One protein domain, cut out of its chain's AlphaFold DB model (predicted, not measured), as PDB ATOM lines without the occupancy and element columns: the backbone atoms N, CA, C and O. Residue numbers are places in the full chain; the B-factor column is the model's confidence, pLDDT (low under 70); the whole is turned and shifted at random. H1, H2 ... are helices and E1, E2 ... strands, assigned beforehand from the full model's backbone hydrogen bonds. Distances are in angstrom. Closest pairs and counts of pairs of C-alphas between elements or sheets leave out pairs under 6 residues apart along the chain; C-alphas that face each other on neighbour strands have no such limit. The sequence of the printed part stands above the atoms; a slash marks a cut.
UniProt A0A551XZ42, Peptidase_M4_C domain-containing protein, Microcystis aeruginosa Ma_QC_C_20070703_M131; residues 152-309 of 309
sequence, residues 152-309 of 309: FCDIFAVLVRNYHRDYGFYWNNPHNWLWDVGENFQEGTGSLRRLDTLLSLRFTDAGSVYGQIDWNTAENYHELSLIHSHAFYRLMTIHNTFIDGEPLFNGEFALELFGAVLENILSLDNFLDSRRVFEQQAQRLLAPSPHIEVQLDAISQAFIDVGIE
ATOM      1  N   PHE A 152      -5.121  14.420  77.681       98.00
ATOM      2  CA  PHE A 152      -4.146  15.116  78.521       98.00
ATOM      3  C   PHE A 152      -2.887  15.463  77.725       98.00
ATOM      4  O   PHE A 152      -2.357  16.559  77.890       98.00
ATOM      5  N   CYS A 153      -2.444  14.579  76.830       98.06
ATOM      6  CA  CYS A 153      -1.309  14.852  75.954       98.06
ATOM      7  C   CYS A 153      -1.606  15.980  74.947       98.06
ATOM      8  O   CYS A 153      -0.744  16.829  74.717       98.06
ATOM      9  N   ASP A 154      -2.827  16.060  74.409       98.19
ATOM     10  CA  ASP A 154      -3.273  17.169  73.549       98.19
ATOM     11  C   ASP A 154      -3.367  18.503  74.297       98.19
ATOM     12  O   ASP A 154      -2.858  19.522  73.822       98.19
ATOM     13  N   ILE A 155      -3.968  18.507  75.489       98.50
ATOM     14  CA  ILE A 155      -4.059  19.700  76.340       98.50
ATOM     15  C   ILE A 155      -2.655  20.185  76.715       98.50
ATOM     16  O   ILE A 155      -2.350  21.370  76.581       98.50
ATOM     17  N   PHE A 156      -1.769  19.272  77.119       98.56
ATOM     18  CA  PHE A 156      -0.377  19.590  77.423       98.56
ATOM     19  C   PHE A 156       0.346  20.203  76.219       98.56
ATOM     20  O   PHE A 156       1.052  21.202  76.364       98.56
ATOM     21  N   ALA A 157       0.138  19.652  75.023       97.62
ATOM     22  CA  ALA A 157       0.721  20.179  73.797       97.62
ATOM     23  C   ALA A 157       0.276  21.620  73.501       97.62
ATOM     24  O   ALA A 157       1.111  22.460  73.149       97.62
ATOM     25  N   VAL A 158      -1.008  21.933  73.701       96.38
ATOM     26  CA  VAL A 158      -1.536  23.301  73.575       96.38
ATOM     27  C   VAL A 158      -0.937  24.233  74.629       96.38
ATOM     28  O   VAL A 158      -0.542  25.350  74.284       96.38
ATOM     29  N   LEU A 159      -0.819  23.791  75.886       96.88
ATOM     30  CA  LEU A 159      -0.205  24.586  76.955       96.88
ATOM     31  C   LEU A 159       1.250  24.932  76.621       96.88
ATOM     32  O   LEU A 159       1.606  26.107  76.616       96.88
ATOM     33  N   VAL A 160       2.071  23.940  76.258       95.88
ATOM     34  CA  VAL A 160       3.481  24.147  75.882       95.88
ATOM     35  C   VAL A 160       3.603  25.127  74.719       95.88
ATOM     36  O   VAL A 160       4.387  26.078  74.775       95.88
ATOM     37  N   ARG A 161       2.815  24.917  73.660       93.44
ATOM     38  CA  ARG A 161       2.859  25.759  72.464       93.44
ATOM     39  C   ARG A 161       2.531  27.213  72.784       93.44
ATOM     40  O   ARG A 161       3.237  28.112  72.329       93.44
ATOM     41  N   ASN A 162       1.460  27.452  73.537       93.31
ATOM     42  CA  ASN A 162       1.001  28.808  73.823       93.31
ATOM     43  C   ASN A 162       1.858  29.505  74.881       93.31
ATOM     44  O   ASN A 162       2.043  30.716  74.779       93.31
ATOM     45  N   TYR A 163       2.449  28.753  75.812       92.56
ATOM     46  CA  TYR A 163       3.449  29.264  76.747       92.56
ATOM     47  C   TYR A 163       4.708  29.751  76.018       92.56
ATOM     48  O   TYR A 163       5.246  30.807  76.339       92.56
ATOM     49  N   HIS A 164       5.172  28.999  75.012       87.62
ATOM     50  CA  HIS A 164       6.394  29.328  74.276       87.62
ATOM     51  C   HIS A 164       6.203  30.402  73.192       87.62
ATOM     52  O   HIS A 164       7.147  31.122  72.876       87.62
ATOM     53  N   ARG A 165       4.999  30.527  72.614       82.38
ATOM     54  CA  ARG A 165       4.738  31.460  71.504       82.38
ATOM     55  C   ARG A 165       4.932  32.930  71.892       82.38
ATOM     56  O   ARG A 165       5.465  33.680  71.083       82.38
ATOM     57  N   ASP A 166       4.466  33.340  73.072       66.56
ATOM     58  CA  ASP A 166       4.692  34.684  73.626       66.56
ATOM     59  C   ASP A 166       4.301  34.704  75.114       66.56
ATOM     60  O   ASP A 166       3.111  34.683  75.459       66.56
ATOM     61  N   TYR A 167       5.299  34.701  75.999       59.12
ATOM     62  CA  TYR A 167       5.077  34.726  77.443       59.12
ATOM     63  C   TYR A 167       4.522  36.103  77.844       59.12
ATOM     64  O   TYR A 167       5.233  37.107  77.825       59.12
ATOM     65  N   GLY A 168       3.226  36.158  78.170       62.84
ATOM     66  CA  GLY A 168       2.515  37.377  78.563       62.84
ATOM     67  C   GLY A 168       1.300  37.676  77.686       62.84
ATOM     68  O   GLY A 168       0.170  37.417  78.099       62.84
ATOM     69  N   PHE A 169       1.499  38.234  76.486       70.56
ATOM     70  CA  PHE A 169       0.397  38.837  75.720       70.56
ATOM     71  C   PHE A 169      -0.659  37.820  75.266       70.56
ATOM     72  O   PHE A 169      -1.854  38.028  75.476       70.56
ATOM     73  N   TYR A 170      -0.234  36.698  74.678       80.19
ATOM     74  CA  TYR A 170      -1.167  35.651  74.260       80.19
ATOM     75  C   TYR A 170      -1.479  34.657  75.372       80.19
ATOM     76  O   TYR A 170      -2.601  34.165  75.446       80.19
ATOM     77  N   TRP A 171      -0.513  34.378  76.248       89.25
ATOM     78  CA  TRP A 171      -0.682  33.441  77.355       89.25
ATOM     79  C   TRP A 171      -1.846  33.825  78.281       89.25
ATOM     80  O   TRP A 171      -2.615  32.964  78.701       89.25
ATOM     81  N   ASN A 172      -2.054  35.125  78.507       87.62
ATOM     82  CA  ASN A 172      -3.117  35.601  79.387       87.62
ATOM     83  C   ASN A 172      -4.523  35.541  78.780       87.62
ATOM     84  O   ASN A 172      -5.486  35.603  79.534       87.62
ATOM     85  N   ASN A 173      -4.665  35.402  77.456       88.25
ATOM     86  CA  ASN A 173      -5.968  35.362  76.794       88.25
ATOM     87  C   ASN A 173      -6.110  34.108  75.907       88.25
ATOM     88  O   ASN A 173      -5.688  34.129  74.743       88.25
ATOM     89  N   PRO A 174      -6.758  33.044  76.417       90.31
ATOM     90  CA  PRO A 174      -6.937  31.789  75.693       90.31
ATOM     91  C   PRO A 174      -7.709  31.888  74.371       90.31
ATOM     92  O   PRO A 174      -7.561  31.024  73.508       90.31
ATOM     93  N   HIS A 175      -8.467  32.963  74.138       89.00
ATOM     94  CA  HIS A 175      -9.107  33.199  72.836       89.00
ATOM     95  C   HIS A 175      -8.108  33.439  71.706       89.00
ATOM     96  O   HIS A 175      -8.443  33.255  70.540       89.00
ATOM     97  N   ASN A 176      -6.884  33.849  72.040       88.38
ATOM     98  CA  ASN A 176      -5.827  34.050  71.061       88.38
ATOM     99  C   ASN A 176      -4.941  32.810  70.895       88.38
ATOM    100  O   ASN A 176      -3.980  32.857  70.121       88.38
ATOM    101  N   TRP A 177      -5.178  31.739  71.658       91.50
ATOM    102  CA  TRP A 177      -4.356  30.533  71.618       91.50
ATOM    103  C   TRP A 177      -4.503  29.775  70.303       91.50
ATOM    104  O   TRP A 177      -5.517  29.860  69.617       91.50
ATOM    105  N   LEU A 178      -3.457  29.028  69.958       91.94
ATOM    106  CA  LEU A 178      -3.510  28.041  68.886       91.94
ATOM    107  C   LEU A 178      -3.956  26.716  69.501       91.94
ATOM    108  O   LEU A 178      -3.275  26.196  70.389       91.94
ATOM    109  N   TRP A 179      -5.095  26.210  69.034       94.19
ATOM    110  CA  TRP A 179      -5.785  25.019  69.553       94.19
ATOM    111  C   TRP A 179      -5.560  23.774  68.689       94.19
ATOM    112  O   TRP A 179      -6.200  22.738  68.856       94.19
ATOM    113  N   ASP A 180      -4.633  23.886  67.752       92.56
ATOM    114  CA  ASP A 180      -4.235  22.844  66.832       92.56
ATOM    115  C   ASP A 180      -3.070  22.018  67.387       92.56
ATOM    116  O   ASP A 180      -2.086  22.565  67.901       92.56
ATOM    117  N   VAL A 181      -3.158  20.699  67.210       92.38
ATOM    118  CA  VAL A 181      -2.099  19.732  67.523       92.38
ATOM    119  C   VAL A 181      -1.646  19.053  66.229       92.38
ATOM    120  O   VAL A 181      -2.461  18.562  65.440       92.38
ATOM    121  N   GLY A 182      -0.334  19.020  65.996       88.38
ATOM    122  CA  GLY A 182       0.278  18.482  64.780       88.38
ATOM    123  C   GLY A 182       0.182  19.407  63.558       88.38
ATOM    124  O   GLY A 182       0.033  18.905  62.447       88.38
ATOM    125  N   GLU A 183       0.182  20.731  63.753       71.12
ATOM    126  CA  GLU A 183       0.004  21.759  62.710       71.12
ATOM    127  C   GLU A 183       1.246  21.992  61.820       71.12
ATOM    128  O   GLU A 183       1.117  22.429  60.677       71.12
ATOM    129  N   ASN A 184       2.464  21.682  62.275       60.22
ATOM    130  CA  ASN A 184       3.705  22.187  61.660       60.22
ATOM    131  C   ASN A 184       4.234  21.412  60.441       60.22
ATOM    132  O   ASN A 184       5.442  21.335  60.195       60.22
ATOM    133  N   PHE A 185       3.340  20.936  59.582       56.69
ATOM    134  CA  PHE A 185       3.716  20.376  58.284       56.69
ATOM    135  C   PHE A 185       3.630  21.386  57.118       56.69
ATOM    136  O   PHE A 185       3.642  20.975  55.966       56.69
ATOM    137  N   GLN A 186       3.730  22.692  57.413       43.97
ATOM    138  CA  GLN A 186       3.533  23.876  56.543       43.97
ATOM    139  C   GLN A 186       2.080  24.358  56.428       43.97
ATOM    140  O   GLN A 186       1.118  23.608  56.567       43.97
ATOM    141  N   GLU A 187       1.939  25.652  56.129       37.81
ATOM    142  CA  GLU A 187       0.676  26.293  55.770       37.81
ATOM    143  C   GLU A 187      -0.031  25.487  54.663       37.81
ATOM    144  O   GLU A 187       0.535  25.230  53.600       37.81
ATOM    145  N   GLY A 188      -1.255  25.032  54.940       43.91
ATOM    146  CA  GLY A 188      -2.071  24.248  54.007       43.91
ATOM    147  C   GLY A 188      -2.060  22.724  54.197       43.91
ATOM    148  O   GLY A 188      -2.913  22.066  53.603       43.91
ATOM    149  N   THR A 189      -1.191  22.138  55.033       56.62
ATOM    150  CA  THR A 189      -1.232  20.678  55.300       56.62
ATOM    151  C   THR A 189      -2.194  20.271  56.410       56.62
ATOM    152  O   THR A 189      -2.548  19.096  56.500       56.62
ATOM    153  N   GLY A 190      -2.626  21.241  57.221       70.62
ATOM    154  CA  GLY A 190      -3.580  21.052  58.306       70.62
ATOM    155  C   GLY A 190      -3.026  20.277  59.509       70.62
ATOM    156  O   GLY A 190      -2.163  19.411  59.387       70.62
ATOM    157  N   SER A 191      -3.553  20.596  60.683       86.69
ATOM    158  CA  SER A 191      -3.311  19.936  61.970       86.69
ATOM    159  C   SER A 191      -3.865  18.514  62.001       86.69
ATOM    160  O   SER A 191      -4.913  18.251  61.402       86.69
ATOM    161  N   LEU A 192      -3.218  17.610  62.742       88.88
ATOM    162  CA  LEU A 192      -3.757  16.270  62.995       88.88
ATOM    163  C   LEU A 192      -5.079  16.341  63.758       88.88
ATOM    164  O   LEU A 192      -5.999  15.582  63.460       88.88
ATOM    165  N   ARG A 193      -5.173  17.259  64.722       92.56
ATOM    166  CA  ARG A 193      -6.366  17.484  65.538       92.56
ATOM    167  C   ARG A 193      -6.576  18.975  65.756       92.56
ATOM    168  O   ARG A 193      -5.610  19.711  65.956       92.56
ATOM    169  N   ARG A 194      -7.837  19.399  65.727       94.00
ATOM    170  CA  ARG A 194      -8.259  20.776  65.996       94.00
ATOM    171  C   ARG A 194      -9.217  20.780  67.171       94.00
ATOM    172  O   ARG A 194     -10.367  20.346  67.045       94.00
ATOM    173  N   LEU A 195      -8.717  21.204  68.330       95.38
ATOM    174  CA  LEU A 195      -9.470  21.131  69.578       95.38
ATOM    175  C   LEU A 195     -10.618  22.129  69.611       95.38
ATOM    176  O   LEU A 195     -11.552  21.900  70.352       95.38
ATOM    177  N   ASP A 196     -10.584  23.203  68.828       94.00
ATOM    178  CA  ASP A 196     -11.612  24.248  68.763       94.00
ATOM    179  C   ASP A 196     -12.832  23.865  67.905       94.00
ATOM    180  O   ASP A 196     -13.928  24.391  68.099       94.00
ATOM    181  N   THR A 197     -12.648  22.938  66.966       93.69
ATOM    182  CA  THR A 197     -13.627  22.594  65.922       93.69
ATOM    183  C   THR A 197     -14.027  21.120  65.911       93.69
ATOM    184  O   THR A 197     -14.863  20.725  65.098       93.69
ATOM    185  N   LEU A 198     -13.479  20.301  66.820       94.44
ATOM    186  CA  LEU A 198     -13.719  18.852  66.876       94.44
ATOM    187  C   LEU A 198     -13.379  18.153  65.542       94.44
ATOM    188  O   LEU A 198     -14.075  17.237  65.104       94.44
ATOM    189  N   LEU A 199     -12.306  18.590  64.877       93.06
ATOM    190  CA  LEU A 199     -11.844  18.002  63.618       93.06
ATOM    191  C   LEU A 199     -10.600  17.136  63.826       93.06
ATOM    192  O   LEU A 199      -9.613  17.583  64.411       93.06
ATOM    193  N   SER A 200     -10.622  15.921  63.276       90.62
ATOM    194  CA  SER A 200      -9.474  15.006  63.236       90.62
ATOM    195  C   SER A 200      -9.102  14.669  61.794       90.62
ATOM    196  O   SER A 200      -9.980  14.437  60.957       90.62
ATOM    197  N   LEU A 201      -7.807  14.656  61.479       87.81
ATOM    198  CA  LEU A 201      -7.306  14.269  60.166       87.81
ATOM    199  C   LEU A 201      -7.275  12.740  60.046       87.81
ATOM    200  O   LEU A 201      -6.531  12.056  60.747       87.81
ATOM    201  N   ARG A 202      -8.047  12.203  59.104       86.50
ATOM    202  CA  ARG A 202      -8.115  10.777  58.777       86.50
ATOM    203  C   ARG A 202      -7.299  10.494  57.527       86.50
ATOM    204  O   ARG A 202      -7.407  11.213  56.536       86.50
ATOM    205  N   PHE A 203      -6.506   9.428  57.554       80.56
ATOM    206  CA  PHE A 203      -5.739   8.964  56.401       80.56
ATOM    207  C   PHE A 203      -6.471   7.792  55.753       80.56
ATOM    208  O   PHE A 203      -6.633   6.742  56.369       80.56
ATOM    209  N   THR A 204      -6.930   7.985  54.520       79.88
ATOM    210  CA  THR A 204      -7.639   6.971  53.731       79.88
ATOM    211  C   THR A 204      -6.844   6.632  52.474       79.88
ATOM    212  O   THR A 204      -5.936   7.374  52.094       79.88
ATOM    213  N   ASP A 205      -7.229   5.567  51.770       79.12
ATOM    214  CA  ASP A 205      -6.642   5.222  50.465       79.12
ATOM    215  C   ASP A 205      -6.798   6.352  49.427       79.12
ATOM    216  O   ASP A 205      -5.997   6.469  48.501       79.12
ATOM    217  N   ALA A 206      -7.811   7.212  49.590       79.44
ATOM    218  CA  ALA A 206      -8.060   8.374  48.735       79.44
ATOM    219  C   ALA A 206      -7.266   9.629  49.155       79.44
ATOM    220  O   ALA A 206      -7.396  10.677  48.522       79.44
ATOM    221  N   GLY A 207      -6.455   9.538  50.213       73.69
ATOM    222  CA  GLY A 207      -5.706  10.646  50.799       73.69
ATOM    223  C   GLY A 207      -6.215  11.058  52.183       73.69
ATOM    224  O   GLY A 207      -7.028  10.373  52.811       73.69
ATOM    225  N   SER A 208      -5.694  12.179  52.685       81.06
ATOM    226  CA  SER A 208      -6.042  12.713  54.003       81.06
ATOM    227  C   SER A 208      -7.275  13.616  53.950       81.06
ATOM    228  O   SER A 208      -7.305  14.555  53.154       81.06
ATOM    229  N   VAL A 209      -8.255  13.376  54.822       86.12
ATOM    230  CA  VAL A 209      -9.504  14.152  54.923       86.12
ATOM    231  C   VAL A 209      -9.837  14.455  56.379       86.12
ATOM    232  O   VAL A 209      -9.547  13.650  57.259       86.12
ATOM    233  N   TYR A 210     -10.459  15.600  56.651       89.50
ATOM    234  CA  TYR A 210     -10.958  15.891  57.995       89.50
ATOM    235  C   TYR A 210     -12.287  15.183  58.257       89.50
ATOM    236  O   TYR A 210     -13.209  15.264  57.445       89.50
ATOM    237  N   GLY A 211     -12.381  14.522  59.409       89.25
ATOM    238  CA  GLY A 211     -13.624  14.017  59.979       89.25
ATOM    239  C   GLY A 211     -14.104  14.915  61.117       89.25
ATOM    240  O   GLY A 211     -13.305  15.308  61.969       89.25
ATOM    241  N   GLN A 212     -15.404  15.219  61.133       95.00
ATOM    242  CA  GLN A 212     -16.071  15.825  62.285       95.00
ATOM    243  C   GLN A 212     -16.274  14.760  63.360       95.00
ATOM    244  O   GLN A 212     -16.884  13.720  63.096       95.00
ATOM    245  N   ILE A 213     -15.772  15.027  64.560       94.31
ATOM    246  CA  ILE A 213     -15.801  14.084  65.668       94.31
ATOM    247  C   ILE A 213     -16.919  14.429  66.649       94.31
ATOM    248  O   ILE A 213     -17.056  15.567  67.092       94.31
ATOM    249  N   ASP A 214     -17.690  13.410  67.004       93.56
ATOM    250  CA  ASP A 214     -18.618  13.378  68.122       93.56
ATOM    251  C   ASP A 214     -18.637  11.965  68.738       93.56
ATOM    252  O   ASP A 214     -17.882  11.071  68.341       93.56
ATOM    253  N   TRP A 215     -19.509  11.759  69.725       92.12
ATOM    254  CA  TRP A 215     -19.678  10.490  70.439       92.12
ATOM    255  C   TRP A 215     -20.014   9.280  69.552       92.12
ATOM    256  O   TRP A 215     -19.760   8.146  69.953       92.12
ATOM    257  N   ASN A 216     -20.591   9.505  68.374       92.38
ATOM    258  CA  ASN A 216     -21.023   8.478  67.431       92.38
ATOM    259  C   ASN A 216     -20.075   8.328  66.235       92.38
ATOM    260  O   ASN A 216     -20.070   7.270  65.605       92.38
ATOM    261  N   THR A 217     -19.312   9.368  65.887       91.94
ATOM    262  CA  THR A 217     -18.411   9.344  64.724       91.94
ATOM    263  C   THR A 217     -16.967   9.001  65.066       91.94
ATOM    264  O   THR A 217     -16.212   8.680  64.148       91.94
ATOM    265  N   ALA A 218     -16.571   9.047  66.344       90.44
ATOM    266  CA  ALA A 218     -15.237   8.649  66.785       90.44
ATOM    267  C   ALA A 218     -14.985   7.148  66.540       90.44
ATOM    268  O   ALA A 218     -15.666   6.285  67.092       90.44
ATOM    269  N   GLU A 219     -13.967   6.826  65.743       89.00
ATOM    270  CA  GLU A 219     -13.653   5.445  65.343       89.00
ATOM    271  C   GLU A 219     -12.607   4.779  66.251       89.00
ATOM    272  O   GLU A 219     -12.434   3.558  66.242       89.00
ATOM    273  N   ASN A 220     -11.881   5.572  67.040       88.88
ATOM    274  CA  ASN A 220     -10.829   5.108  67.939       88.88
ATOM    275  C   ASN A 220     -10.637   6.076  69.121       88.88
ATOM    276  O   ASN A 220     -11.260   7.136  69.190       88.88
ATOM    277  N   TYR A 221      -9.766   5.713  70.065       90.06
ATOM    278  CA  TYR A 221      -9.559   6.502  71.278       90.06
ATOM    279  C   TYR A 221      -8.836   7.845  71.036       90.06
ATOM    280  O   TYR A 221      -9.072   8.767  71.808       90.06
ATOM    281  N   HIS A 222      -8.032   7.989  69.971       89.88
ATOM    282  CA  HIS A 222      -7.423   9.275  69.588       89.88
ATOM    283  C   HIS A 222      -8.450  10.261  69.018       89.88
ATOM    284  O   HIS A 222      -8.271  11.469  69.104       89.88
ATOM    285  N   GLU A 223      -9.514   9.765  68.386       92.94
ATOM    286  CA  GLU A 223     -10.629  10.622  67.976       92.94
ATOM    287  C   GLU A 223     -11.527  10.927  69.173       92.94
ATOM    288  O   GLU A 223     -11.867  12.079  69.413       92.94
ATOM    289  N   LEU A 224     -11.847   9.916  69.987       94.00
ATOM    290  CA  LEU A 224     -12.675  10.096  71.178       94.00
ATOM    291  C   LEU A 224     -12.066  11.108  72.167       94.00
ATOM    292  O   LEU A 224     -12.805  11.862  72.801       94.00
ATOM    293  N   SER A 225     -10.733  11.162  72.280       96.00
ATOM    294  CA  SER A 225     -10.017  12.125  73.129       96.00
ATOM    295  C   SER A 225     -10.291  13.579  72.745       96.00
ATOM    296  O   SER A 225     -10.193  14.470  73.593       96.00
ATOM    297  N   LEU A 226     -10.675  13.835  71.491       96.62
ATOM    298  CA  LEU A 226     -10.946  15.177  70.995       96.62
ATOM    299  C   LEU A 226     -12.177  15.796  71.664       96.62
ATOM    300  O   LEU A 226     -12.201  17.006  71.849       96.62
ATOM    301  N   ILE A 227     -13.150  14.988  72.105       97.50
ATOM    302  CA  ILE A 227     -14.326  15.466  72.854       97.50
ATOM    303  C   ILE A 227     -13.892  16.077  74.190       97.50
ATOM    304  O   ILE A 227     -14.259  17.204  74.513       97.50
ATOM    305  N   HIS A 228     -13.063  15.358  74.951       97.75
ATOM    306  CA  HIS A 228     -12.546  15.844  76.231       97.75
ATOM    307  C   HIS A 228     -11.584  17.029  76.044       97.75
ATOM    308  O   HIS A 228     -11.645  18.015  76.776       97.75
ATOM    309  N   SER A 229     -10.741  16.989  75.012       98.12
ATOM    310  CA  SER A 229      -9.837  18.099  74.692       98.12
ATOM    311  C   SER A 229     -10.605  19.356  74.259       98.12
ATOM    312  O   SER A 229     -10.230  20.469  74.624       98.12
ATOM    313  N   HIS A 230     -11.725  19.187  73.545       97.81
ATOM    314  CA  HIS A 230     -12.641  20.275  73.212       97.81
ATOM    315  C   HIS A 230     -13.349  20.822  74.455       97.81
ATOM    316  O   HIS A 230     -13.531  22.029  74.543       97.81
ATOM    317  N   ALA A 231     -13.678  19.993  75.455       97.25
ATOM    318  CA  ALA A 231     -14.184  20.487  76.742       97.25
ATOM    319  C   ALA A 231     -13.193  21.466  77.393       97.25
ATOM    320  O   ALA A 231     -13.591  22.516  77.888       97.25
ATOM    321  N   PHE A 232     -11.890  21.166  77.334       97.38
ATOM    322  CA  PHE A 232     -10.856  22.069  77.840       97.38
ATOM    323  C   PHE A 232     -10.743  23.359  77.012       97.38
ATOM    324  O   PHE A 232     -10.643  24.438  77.591       97.38
ATOM    325  N   TYR A 233     -10.826  23.284  75.678       96.44
ATOM    326  CA  TYR A 233     -10.958  24.481  74.835       96.44
ATOM    327  C   TYR A 233     -12.149  25.333  75.278       96.44
ATOM    328  O   TYR A 233     -11.981  26.505  75.607       96.44
ATOM    329  N   ARG A 234     -13.337  24.716  75.365       94.50
ATOM    330  CA  ARG A 234     -14.577  25.377  75.778       94.50
ATOM    331  C   ARG A 234     -14.397  26.055  77.121       94.50
ATOM    332  O   ARG A 234     -14.749  27.221  77.198       94.50
ATOM    333  N   LEU A 235     -13.802  25.372  78.104       93.94
ATOM    334  CA  LEU A 235     -13.490  25.889  79.440       93.94
ATOM    335  C   LEU A 235     -12.659  27.166  79.369       93.94
ATOM    336  O   LEU A 235     -12.987  28.158  80.014       93.94
ATOM    337  N   MET A 236     -11.597  27.153  78.570       93.12
ATOM    338  CA  MET A 236     -10.690  28.288  78.467       93.12
ATOM    339  C   MET A 236     -11.264  29.444  77.631       93.12
ATOM    340  O   MET A 236     -10.794  30.570  77.770       93.12
ATOM    341  N   THR A 237     -12.275  29.199  76.789       90.62
ATOM    342  CA  THR A 237     -12.848  30.192  75.862       90.62
ATOM    343  C   THR A 237     -14.343  30.472  76.082       90.62
ATOM    344  O   THR A 237     -15.060  30.800  75.132       90.62
ATOM    345  N   ILE A 238     -14.855  30.301  77.305       82.94
ATOM    346  CA  ILE A 238     -16.287  30.467  77.626       82.94
ATOM    347  C   ILE A 238     -16.771  31.888  77.338       82.94
ATOM    348  O   ILE A 238     -16.110  32.862  77.668       82.94
ATOM    349  N   HIS A 239     -17.994  32.010  76.810       59.31
ATOM    350  CA  HIS A 239     -18.608  33.263  76.357       59.31
ATOM    351  C   HIS A 239     -18.704  34.407  77.392       59.31
ATOM    352  O   HIS A 239     -18.736  35.567  76.980       59.31
ATOM    353  N   ASN A 240     -18.705  34.137  78.704       60.88
ATOM    354  CA  ASN A 240     -18.526  35.170  79.739       60.88
ATOM    355  C   ASN A 240     -17.033  35.417  79.959       60.88
ATOM    356  O   ASN A 240     -16.457  35.093  80.993       60.88
ATOM    357  N   THR A 241     -16.414  35.961  78.918       66.00
ATOM    358  CA  THR A 241     -14.967  35.944  78.706       66.00
ATOM    359  C   THR A 241     -14.189  36.819  79.675       66.00
ATOM    360  O   THR A 241     -13.001  36.583  79.836       66.00
ATOM    361  N   PHE A 242     -14.821  37.818  80.299       76.50
ATOM    362  CA  PHE A 242     -14.142  38.765  81.182       76.50
ATOM    363  C   PHE A 242     -14.977  39.095  82.417       76.50
ATOM    364  O   PHE A 242     -16.181  39.339  82.305       76.50
ATOM    365  N   ILE A 243     -14.321  39.187  83.572       78.19
ATOM    366  CA  ILE A 243     -14.878  39.804  84.778       78.19
ATOM    367  C   ILE A 243     -13.905  40.891  85.229       78.19
ATOM    368  O   ILE A 243     -12.697  40.682  85.255       78.19
ATOM    369  N   ASP A 244     -14.429  42.086  85.504       80.12
ATOM    370  CA  ASP A 244     -13.635  43.265  85.883       80.12
ATOM    371  C   ASP A 244     -12.543  43.658  84.862       80.12
ATOM    372  O   ASP A 244     -11.566  44.321  85.198       80.12
ATOM    373  N   GLY A 245     -12.738  43.297  83.586       76.31
ATOM    374  CA  GLY A 245     -11.816  43.610  82.489       76.31
ATOM    375  C   GLY A 245     -10.709  42.578  82.258       76.31
ATOM    376  O   GLY A 245      -9.955  42.739  81.303       76.31
ATOM    377  N   GLU A 246     -10.654  41.506  83.054       75.19
ATOM    378  CA  GLU A 246      -9.676  40.417  82.926       75.19
ATOM    379  C   GLU A 246     -10.329  39.116  82.444       75.19
ATOM    380  O   GLU A 246     -11.489  38.873  82.793       75.19
ATOM    381  N   PRO A 247      -9.631  38.283  81.642       79.81
ATOM    382  CA  PRO A 247     -10.142  36.991  81.209       79.81
ATOM    383  C   PRO A 247     -10.605  36.136  82.390       79.81
ATOM    384  O   PRO A 247      -9.926  36.080  83.414       79.81
ATOM    385  N   LEU A 248     -11.734  35.435  82.238       87.88
ATOM    386  CA  LEU A 248     -12.275  34.569  83.298       87.88
ATOM    387  C   LEU A 248     -11.248  33.525  83.770       87.88
ATOM    388  O   LEU A 248     -11.160  33.228  84.965       87.88
ATOM    389  N   PHE A 249     -10.474  33.013  82.811       91.69
ATOM    390  CA  PHE A 249      -9.345  32.115  82.997       91.69
ATOM    391  C   PHE A 249      -8.183  32.550  82.102       91.69
ATOM    392  O   PHE A 249      -8.386  32.997  80.972       91.69
ATOM    393  N   ASN A 250      -6.961  32.381  82.596       91.44
ATOM    394  CA  ASN A 250      -5.725  32.687  81.883       91.44
ATOM    395  C   ASN A 250      -4.818  31.448  81.813       91.44
ATOM    396  O   ASN A 250      -5.161  30.378  82.322       91.44
ATOM    397  N   GLY A 251      -3.657  31.586  81.175       92.75
ATOM    398  CA  GLY A 251      -2.709  30.489  81.041       92.75
ATOM    399  C   GLY A 251      -2.154  29.956  82.360       92.75
ATOM    400  O   GLY A 251      -2.052  28.739  82.504       92.75
ATOM    401  N   GLU A 252      -1.863  30.816  83.342       93.56
ATOM    402  CA  GLU A 252      -1.416  30.367  84.671       93.56
ATOM    403  C   GLU A 252      -2.457  29.449  85.318       93.56
ATOM    404  O   GLU A 252      -2.126  28.331  85.712       93.56
ATOM    405  N   PHE A 253      -3.730  29.859  85.337       95.19
ATOM    406  CA  PHE A 253      -4.812  29.019  85.850       95.19
ATOM    407  C   PHE A 253      -4.928  27.700  85.075       95.19
ATOM    408  O   PHE A 253      -5.073  26.638  85.678       95.19
ATOM    409  N   ALA A 254      -4.839  27.750  83.743       96.31
ATOM    410  CA  ALA A 254      -4.913  26.566  82.892       96.31
ATOM    411  C   ALA A 254      -3.815  25.545  83.229       96.31
ATOM    412  O   ALA A 254      -4.077  24.343  83.312       96.31
ATOM    413  N   LEU A 255      -2.590  26.030  83.439       96.75
ATOM    414  CA  LEU A 255      -1.425  25.217  83.766       96.75
ATOM    415  C   LEU A 255      -1.511  24.628  85.179       96.75
ATOM    416  O   LEU A 255      -1.258  23.435  85.356       96.75
ATOM    417  N   GLU A 256      -1.914  25.430  86.167       97.12
ATOM    418  CA  GLU A 256      -2.132  24.967  87.542       97.12
ATOM    419  C   GLU A 256      -3.242  23.914  87.612       97.12
ATOM    420  O   GLU A 256      -3.068  22.862  88.236       97.12
ATOM    421  N   LEU A 257      -4.362  24.158  86.924       97.94
ATOM    422  CA  LEU A 257      -5.479  23.224  86.850       97.94
ATOM    423  C   LEU A 257      -5.061  21.923  86.164       97.94
ATOM    424  O   LEU A 257      -5.297  20.847  86.712       97.94
ATOM    425  N   PHE A 258      -4.391  22.003  85.011       98.00
ATOM    426  CA  PHE A 258      -3.870  20.827  84.317       98.00
ATOM    427  C   PHE A 258      -2.947  20.007  85.223       98.00
ATOM    428  O   PHE A 258      -3.145  18.800  85.360       98.00
ATOM    429  N   GLY A 259      -1.980  20.652  85.884       96.31
ATOM    430  CA  GLY A 259      -1.057  19.986  86.801       96.31
ATOM    431  C   GLY A 259      -1.781  19.283  87.952       96.31
ATOM    432  O   GLY A 259      -1.533  18.104  88.206       96.31
ATOM    433  N   ALA A 260      -2.729  19.966  88.599       95.88
ATOM    434  CA  ALA A 260      -3.501  19.416  89.712       95.88
ATOM    435  C   ALA A 260      -4.378  18.221  89.299       95.88
ATOM    436  O   ALA A 260      -4.517  17.247  90.046       95.88
ATOM    437  N   VAL A 261      -4.979  18.261  88.106       96.25
ATOM    438  CA  VAL A 261      -5.779  17.139  87.601       96.25
ATOM    439  C   VAL A 261      -4.878  15.989  87.139       96.25
ATOM    440  O   VAL A 261      -5.191  14.832  87.420       96.25
ATOM    441  N   LEU A 262      -3.736  16.277  86.504       94.69
ATOM    442  CA  LEU A 262      -2.783  15.265  86.039       94.69
ATOM    443  C   LEU A 262      -2.286  14.373  87.190       94.69
ATOM    444  O   LEU A 262      -2.143  13.165  87.011       94.69
ATOM    445  N   GLU A 263      -2.113  14.916  88.399       91.88
ATOM    446  CA  GLU A 263      -1.770  14.119  89.592       91.88
ATOM    447  C   GLU A 263      -2.809  13.031  89.933       91.88
ATOM    448  O   GLU A 263      -2.486  12.054  90.613       91.88
ATOM    449  N   ASN A 264      -4.042  13.164  89.441       91.69
ATOM    450  CA  ASN A 264      -5.153  12.247  89.682       91.69
ATOM    451  C   ASN A 264      -5.432  11.301  88.498       91.69
ATOM    452  O   ASN A 264      -6.347  10.479  88.606       91.69
ATOM    453  N   ILE A 265      -4.649  11.365  87.409       89.56
ATOM    454  CA  ILE A 265      -4.883  10.640  86.139       89.56
ATOM    455  C   ILE A 265      -5.138   9.136  86.335       89.56
ATOM    456  O   ILE A 265      -5.985   8.547  85.669       89.56
ATOM    457  N   LEU A 266      -4.479   8.519  87.320       85.88
ATOM    458  CA  LEU A 266      -4.629   7.100  87.659       85.88
ATOM    459  C   LEU A 266      -6.021   6.700  88.145       85.88
ATOM    460  O   LEU A 266      -6.414   5.542  87.986       85.88
ATOM    461  N   SER A 267      -6.731   7.632  88.776       87.44
ATOM    462  CA  SER A 267      -8.067   7.403  89.329       87.44
ATOM    463  C   SER A 267      -9.186   7.683  88.328       87.44
ATOM    464  O   SER A 267     -10.351   7.493  88.663       87.44
ATOM    465  N   LEU A 268      -8.841   8.132  87.118       91.00
ATOM    466  CA  LEU A 268      -9.801   8.435  86.069       91.00
ATOM    467  C   LEU A 268     -10.008   7.203  85.183       91.00
ATOM    468  O   LEU A 268      -9.064   6.692  84.574       91.00
ATOM    469  N   ASP A 269     -11.251   6.734  85.098       88.75
ATOM    470  CA  ASP A 269     -11.628   5.634  84.204       88.75
ATOM    471  C   ASP A 269     -12.486   6.107  83.018       88.75
ATOM    472  O   ASP A 269     -12.608   5.402  82.019       88.75
ATOM    473  N   ASN A 270     -13.074   7.302  83.093       92.31
ATOM    474  CA  ASN A 270     -13.968   7.843  82.071       92.31
ATOM    475  C   ASN A 270     -14.017   9.382  82.118       92.31
ATOM    476  O   ASN A 270     -13.500  10.014  83.041       92.31
ATOM    477  N   PHE A 271     -14.655   9.994  81.118       95.88
ATOM    478  CA  PHE A 271     -14.740  11.455  81.009       95.88
ATOM    479  C   PHE A 271     -15.512  12.108  82.166       95.88
ATOM    480  O   PHE A 271     -15.153  13.212  82.569       95.88
ATOM    481  N   LEU A 272     -16.497  11.418  82.748       95.62
ATOM    482  CA  LEU A 272     -17.247  11.922  83.901       95.62
ATOM    483  C   LEU A 272     -16.372  12.003  85.163       95.62
ATOM    484  O   LEU A 272     -16.410  13.000  85.885       95.62
ATOM    485  N   ASP A 273     -15.524  11.000  85.406       95.38
ATOM    486  CA  ASP A 273     -14.527  11.063  86.477       95.38
ATOM    487  C   ASP A 273     -13.568  12.233  86.275       95.38
ATOM    488  O   ASP A 273     -13.255  12.940  87.235       95.38
ATOM    489  N   SER A 274     -13.132  12.465  85.034       96.12
ATOM    490  CA  SER A 274     -12.257  13.594  84.726       96.12
ATOM    491  C   SER A 274     -12.939  14.928  85.012       96.12
ATOM    492  O   SER A 274     -12.392  15.707  85.790       96.12
ATOM    493  N   ARG A 275     -14.163  15.148  84.511       97.19
ATOM    494  CA  ARG A 275     -14.978  16.334  84.826       97.19
ATOM    495  C   ARG A 275     -15.042  16.587  86.332       97.19
ATOM    496  O   ARG A 275     -14.710  17.678  86.790       97.19
ATOM    497  N   ARG A 276     -15.414  15.566  87.112       96.94
ATOM    498  CA  ARG A 276     -15.517  15.667  88.576       96.94
ATOM    499  C   ARG A 276     -14.200  16.110  89.211       96.94
ATOM    500  O   ARG A 276     -14.208  16.918  90.136       96.94
ATOM    501  N   VAL A 277     -13.067  15.582  88.750       97.00
ATOM    502  CA  VAL A 277     -11.754  15.978  89.276       97.00
ATOM    503  C   VAL A 277     -11.370  17.390  88.824       97.00
ATOM    504  O   VAL A 277     -10.858  18.142  89.649       97.00
ATOM    505  N   PHE A 278     -11.661  17.786  87.581       97.44
ATOM    506  CA  PHE A 278     -11.481  19.164  87.107       97.44
ATOM    507  C   PHE A 278     -12.243  20.160  87.987       97.44
ATOM    508  O   PHE A 278     -11.637  21.095  88.504       97.44
ATOM    509  N   GLU A 279     -13.532  19.924  88.236       96.94
ATOM    510  CA  GLU A 279     -14.358  20.769  89.108       96.94
ATOM    511  C   GLU A 279     -13.795  20.833  90.541       96.94
ATOM    512  O   GLU A 279     -13.684  21.910  91.125       96.94
ATOM    513  N   GLN A 280     -13.361  19.695  91.098       97.62
ATOM    514  CA  GLN A 280     -12.777  19.637  92.443       97.62
ATOM    515  C   GLN A 280     -11.447  20.390  92.562       97.62
ATOM    516  O   GLN A 280     -11.220  21.066  93.569       97.62
ATOM    517  N   GLN A 281     -10.548  20.261  91.581       97.94
ATOM    518  CA  GLN A 281      -9.275  20.985  91.608       97.94
ATOM    519  C   GLN A 281      -9.483  22.472  91.323       97.94
ATOM    520  O   GLN A 281      -8.904  23.305  92.019       97.94
ATOM    521  N   ALA A 282     -10.380  22.821  90.400       96.81
ATOM    522  CA  ALA A 282     -10.749  24.205  90.147       96.81
ATOM    523  C   ALA A 282     -11.337  24.873  91.392       96.81
ATOM    524  O   ALA A 282     -10.916  25.970  91.742       96.81
ATOM    525  N   GLN A 283     -12.225  24.199  92.131       97.38
ATOM    526  CA  GLN A 283     -12.775  24.723  93.384       97.38
ATOM    527  C   GLN A 283     -11.682  25.062  94.405       97.38
ATOM    528  O   GLN A 283     -11.799  26.046  95.133       97.38
ATOM    529  N   ARG A 284     -10.609  24.266  94.464       97.50
ATOM    530  CA  ARG A 284      -9.471  24.533  95.356       97.50
ATOM    531  C   ARG A 284      -8.651  25.730  94.887       97.50
ATOM    532  O   ARG A 284      -8.338  26.588  95.707       97.50
ATOM    533  N   LEU A 285      -8.319  25.785  93.597       96.75
ATOM    534  CA  LEU A 285      -7.516  26.862  93.009       96.75
ATOM    535  C   LEU A 285      -8.252  28.209  93.044       96.75
ATOM    536  O   LEU A 285      -7.653  29.243  93.324       96.75
ATOM    537  N   LEU A 286      -9.569  28.190  92.836       95.56
ATOM    538  CA  LEU A 286     -10.427  29.373  92.794       95.56
ATOM    539  C   LEU A 286     -10.983  29.780  94.162       95.56
ATOM    540  O   LEU A 286     -11.686  30.780  94.238       95.56
ATOM    541  N   ALA A 287     -10.673  29.061  95.247       95.69
ATOM    542  CA  ALA A 287     -11.134  29.401  96.599       95.69
ATOM    543  C   ALA A 287     -10.891  30.874  97.013       95.69
ATOM    544  O   ALA A 287     -11.732  31.426  97.724       95.69
ATOM    545  N   PRO A 288      -9.796  31.541  96.587       93.38
ATOM    546  CA  PRO A 288      -9.580  32.962  96.865       93.38
ATOM    547  C   PRO A 288     -10.377  33.924  95.967       93.38
ATOM    548  O   PRO A 288     -10.389  35.125  96.237       93.38
ATOM    549  N   SER A 289     -10.989  33.439  94.882       91.19
ATOM    550  CA  SER A 289     -11.670  34.272  93.889       91.19
ATOM    551  C   SER A 289     -13.021  34.777  94.407       91.19
ATOM    552  O   SER A 289     -13.840  33.974  94.861       91.19
ATOM    553  N   PRO A 290     -13.327  36.082  94.275       91.12
ATOM    554  CA  PRO A 290     -14.657  36.608  94.582       91.12
ATOM    555  C   PRO A 290     -15.732  36.139  93.585       91.12
ATOM    556  O   PRO A 290     -16.918  36.259  93.876       91.12
ATOM    557  N   HIS A 291     -15.325  35.589  92.435       90.81
ATOM    558  CA  HIS A 291     -16.202  35.173  91.334       90.81
ATOM    559  C   HIS A 291     -16.294  33.647  91.192       90.81
ATOM    560  O   HIS A 291     -16.663  33.143  90.131       90.81
ATOM    561  N   ILE A 292     -15.949  32.906  92.252       92.31
ATOM    562  CA  ILE A 292     -15.841  31.440  92.235       92.31
ATOM    563  C   ILE A 292     -17.105  30.743  91.717       92.31
ATOM    564  O   ILE A 292     -16.985  29.792  90.955       92.31
ATOM    565  N   GLU A 293     -18.304  31.211  92.078       92.00
ATOM    566  CA  GLU A 293     -19.564  30.599  91.628       92.00
ATOM    567  C   GLU A 293     -19.689  30.654  90.100       92.00
ATOM    568  O   GLU A 293     -19.881  29.628  89.455       92.00
ATOM    569  N   VAL A 294     -19.454  31.831  89.511       89.88
ATOM    570  CA  VAL A 294     -19.490  32.027  88.054       89.88
ATOM    571  C   VAL A 294     -18.411  31.196  87.363       89.88
ATOM    572  O   VAL A 294     -18.664  30.606  86.317       89.88
ATOM    573  N   GLN A 295     -17.210  31.125  87.941       92.06
ATOM    574  CA  GLN A 295     -16.106  30.351  87.376       92.06
ATOM    575  C   GLN A 295     -16.369  28.837  87.429       92.06
ATOM    576  O   GLN A 295     -16.100  28.138  86.455       92.06
ATOM    577  N   LEU A 296     -16.922  28.314  88.525       93.38
ATOM    578  CA  LEU A 296     -17.252  26.891  88.640       93.38
ATOM    579  C   LEU A 296     -18.413  26.491  87.726       93.38
ATOM    580  O   LEU A 296     -18.331  25.449  87.075       93.38
ATOM    581  N   ASP A 297     -19.442  27.332  87.616       92.06
ATOM    582  CA  ASP A 297     -20.545  27.118  86.674       92.06
ATOM    583  C   ASP A 297     -20.034  27.079  85.231       92.06
ATOM    584  O   ASP A 297     -20.430  26.219  84.446       92.06
ATOM    585  N   ALA A 298     -19.099  27.969  84.896       91.12
ATOM    586  CA  ALA A 298     -18.464  28.011  83.590       91.12
ATOM    587  C   ALA A 298     -17.719  26.690  83.294       91.12
ATOM    588  O   ALA A 298     -17.953  26.061  82.260       91.12
ATOM    589  N   ILE A 299     -16.892  26.208  84.227       93.06
ATOM    590  CA  ILE A 299     -16.168  24.932  84.081       93.06
ATOM    591  C   ILE A 299     -17.139  23.767  83.877       93.06
ATOM    592  O   ILE A 299     -16.966  22.986  82.943       93.06
ATOM    593  N   SER A 300     -18.182  23.676  84.703       94.31
ATOM    594  CA  SER A 300     -19.224  22.651  84.586       94.31
ATOM    595  C   SER A 300     -19.905  22.690  83.211       94.31
ATOM    596  O   SER A 300     -20.035  21.659  82.543       94.31
ATOM    597  N   GLN A 301     -20.260  23.889  82.734       94.06
ATOM    598  CA  GLN A 301     -20.909  24.078  81.439       94.06
ATOM    599  C   GLN A 301     -20.024  23.636  80.267       94.06
ATOM    600  O   GLN A 301     -20.532  23.039  79.322       94.06
ATOM    601  N   ALA A 302     -18.707  23.851  80.333       94.62
ATOM    602  CA  ALA A 302     -17.792  23.429  79.273       94.62
ATOM    603  C   ALA A 302     -17.784  21.909  79.036       94.62
ATOM    604  O   ALA A 302     -17.670  21.467  77.893       94.62
ATOM    605  N   PHE A 303     -17.942  21.109  80.096       96.69
ATOM    606  CA  PHE A 303     -18.082  19.655  79.977       96.69
ATOM    607  C   PHE A 303     -19.483  19.245  79.497       96.69
ATOM    608  O   PHE A 303     -19.600  18.356  78.650       96.69
ATOM    609  N   ILE A 304     -20.538  19.912  79.979       95.56
ATOM    610  CA  ILE A 304     -21.924  19.675  79.528       95.56
ATOM    611  C   ILE A 304     -22.064  19.956  78.027       95.56
ATOM    612  O   ILE A 304     -22.662  19.163  77.304       95.56
ATOM    613  N   ASP A 305     -21.456  21.035  77.532       94.12
ATOM    614  CA  ASP A 305     -21.522  21.456  76.126       94.12
ATOM    615  C   ASP A 305     -20.995  20.400  75.144       94.12
ATOM    616  O   ASP A 305     -21.337  20.427  73.961       94.12
ATOM    617  N   VAL A 306     -20.172  19.467  75.626       94.69
ATOM    618  CA  VAL A 306     -19.624  18.360  74.834       94.69
ATOM    619  C   VAL A 306     -20.241  17.004  75.192       94.69
ATOM    620  O   VAL A 306     -19.776  15.966  74.718       94.69
ATOM    621  N   GLY A 307     -21.290  16.988  76.018       95.06
ATOM    622  CA  GLY A 307     -22.021  15.786  76.424       95.06
ATOM    623  C   GLY A 307     -21.324  14.937  77.490       95.06
ATOM    624  O   GLY A 307     -21.537  13.726  77.529       95.06
ATOM    625  N   ILE A 308     -20.466  15.529  78.329       95.56
ATOM    626  CA  ILE A 308     -19.868  14.856  79.493       95.56
ATOM    627  C   ILE A 308     -20.710  15.209  80.729       95.56
ATOM    628  O   ILE A 308     -20.470  16.225  81.384       95.56
ATOM    629  N   GLU A 309     -21.705  14.371  81.029       87.94
ATOM    630  CA  GLU A 309     -22.705  14.548  82.102       87.94
ATOM    631  C   GLU A 309     -22.659  13.466  83.182       87.94
ATOM    632  O   GLU A 309     -22.416  12.284  82.845       87.94
TER     633      GLU A 309
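AT A GLANCE: This is residues 152 to 309 of the 309 residues of the protein "Peptidase_M4_C domain-containing protein" of Microcystis aeruginosa Ma_QC_C_20070703_M131 (UniProt A0A551XZ42). The two-strand hairpin E1 and E2 makes one end of an elongated domain, and five helices form its body, touching in a ring from H1 to H2, H5, H4, H3 and back to H1. H4 and H5 lie side by side as a helical hairpin, and the link between them is at the end far from the strands. The printed part has 158 residues, in the order H1 E1 E2 H2 H3 H4 H5, mostly helix with one antiparallel sheet, E1 - E2. It is compact, with a radius of gyration of the C-alphas of 15.9 A and spans of 54 by 35 by 27 A.

HOW THE PARTS SIT: E1, residues 199 to 204, and E2, residues 207 to 212, are antiparallel at 147 degrees; N 202 and O 209 are 2.8 A apart, within hydrogen-bond range. The closest C-alphas of E1 and H2, residues 221 to 236, are Ser 200 and Glu 223, 6.6 A. With residues 228 to 235 alone, H2 touches H5, residues 292 to 304, at a shallow tilt of 27 degrees, opposite ways; closest are C-alphas 235 and 302, 5.0 A. H5 touches H4, residues 271 to 285, opposite ways at a shallow 14 degrees, closest at C-alphas 275 and 303, 6.6 A. H4 touches H3, residues 251 to 262, at a steep 55 degrees, closest at C-alphas 261 and 278, 6.1 A. H1, residues 152 to 165, touches H3 at a shallow 26 degrees, closest at C-alphas 159 and 255, 6.9 A, and touches H2 with residues 152 to 155 alone, closest at C-alphas 155 and 229, 6.2 A. Each O i to N i+4 pair is within hydrogen-bond range in H1, H3 and H4, against 9 of 12 in H2 and 8 of 9 in H5.

IN THESE COORDINATES: H1 begins at C-alpha 152, (-4.146, 15.116, 78.521), and H5 ends at C-alpha 304, (-21.924, 19.675, 79.528). H2 is 23.0 A long, H4 20.8 A and H1 19.9 A.

THE WHOLE: The C-alphas of Asp 205 and Pro 290 are farthest apart, 54.7 A. The links H1 to E1 and H2 to H3 are long; there is no cut. pLDDT is under 70 at residues 166 to 168, 184 to 189 and 239 to 241.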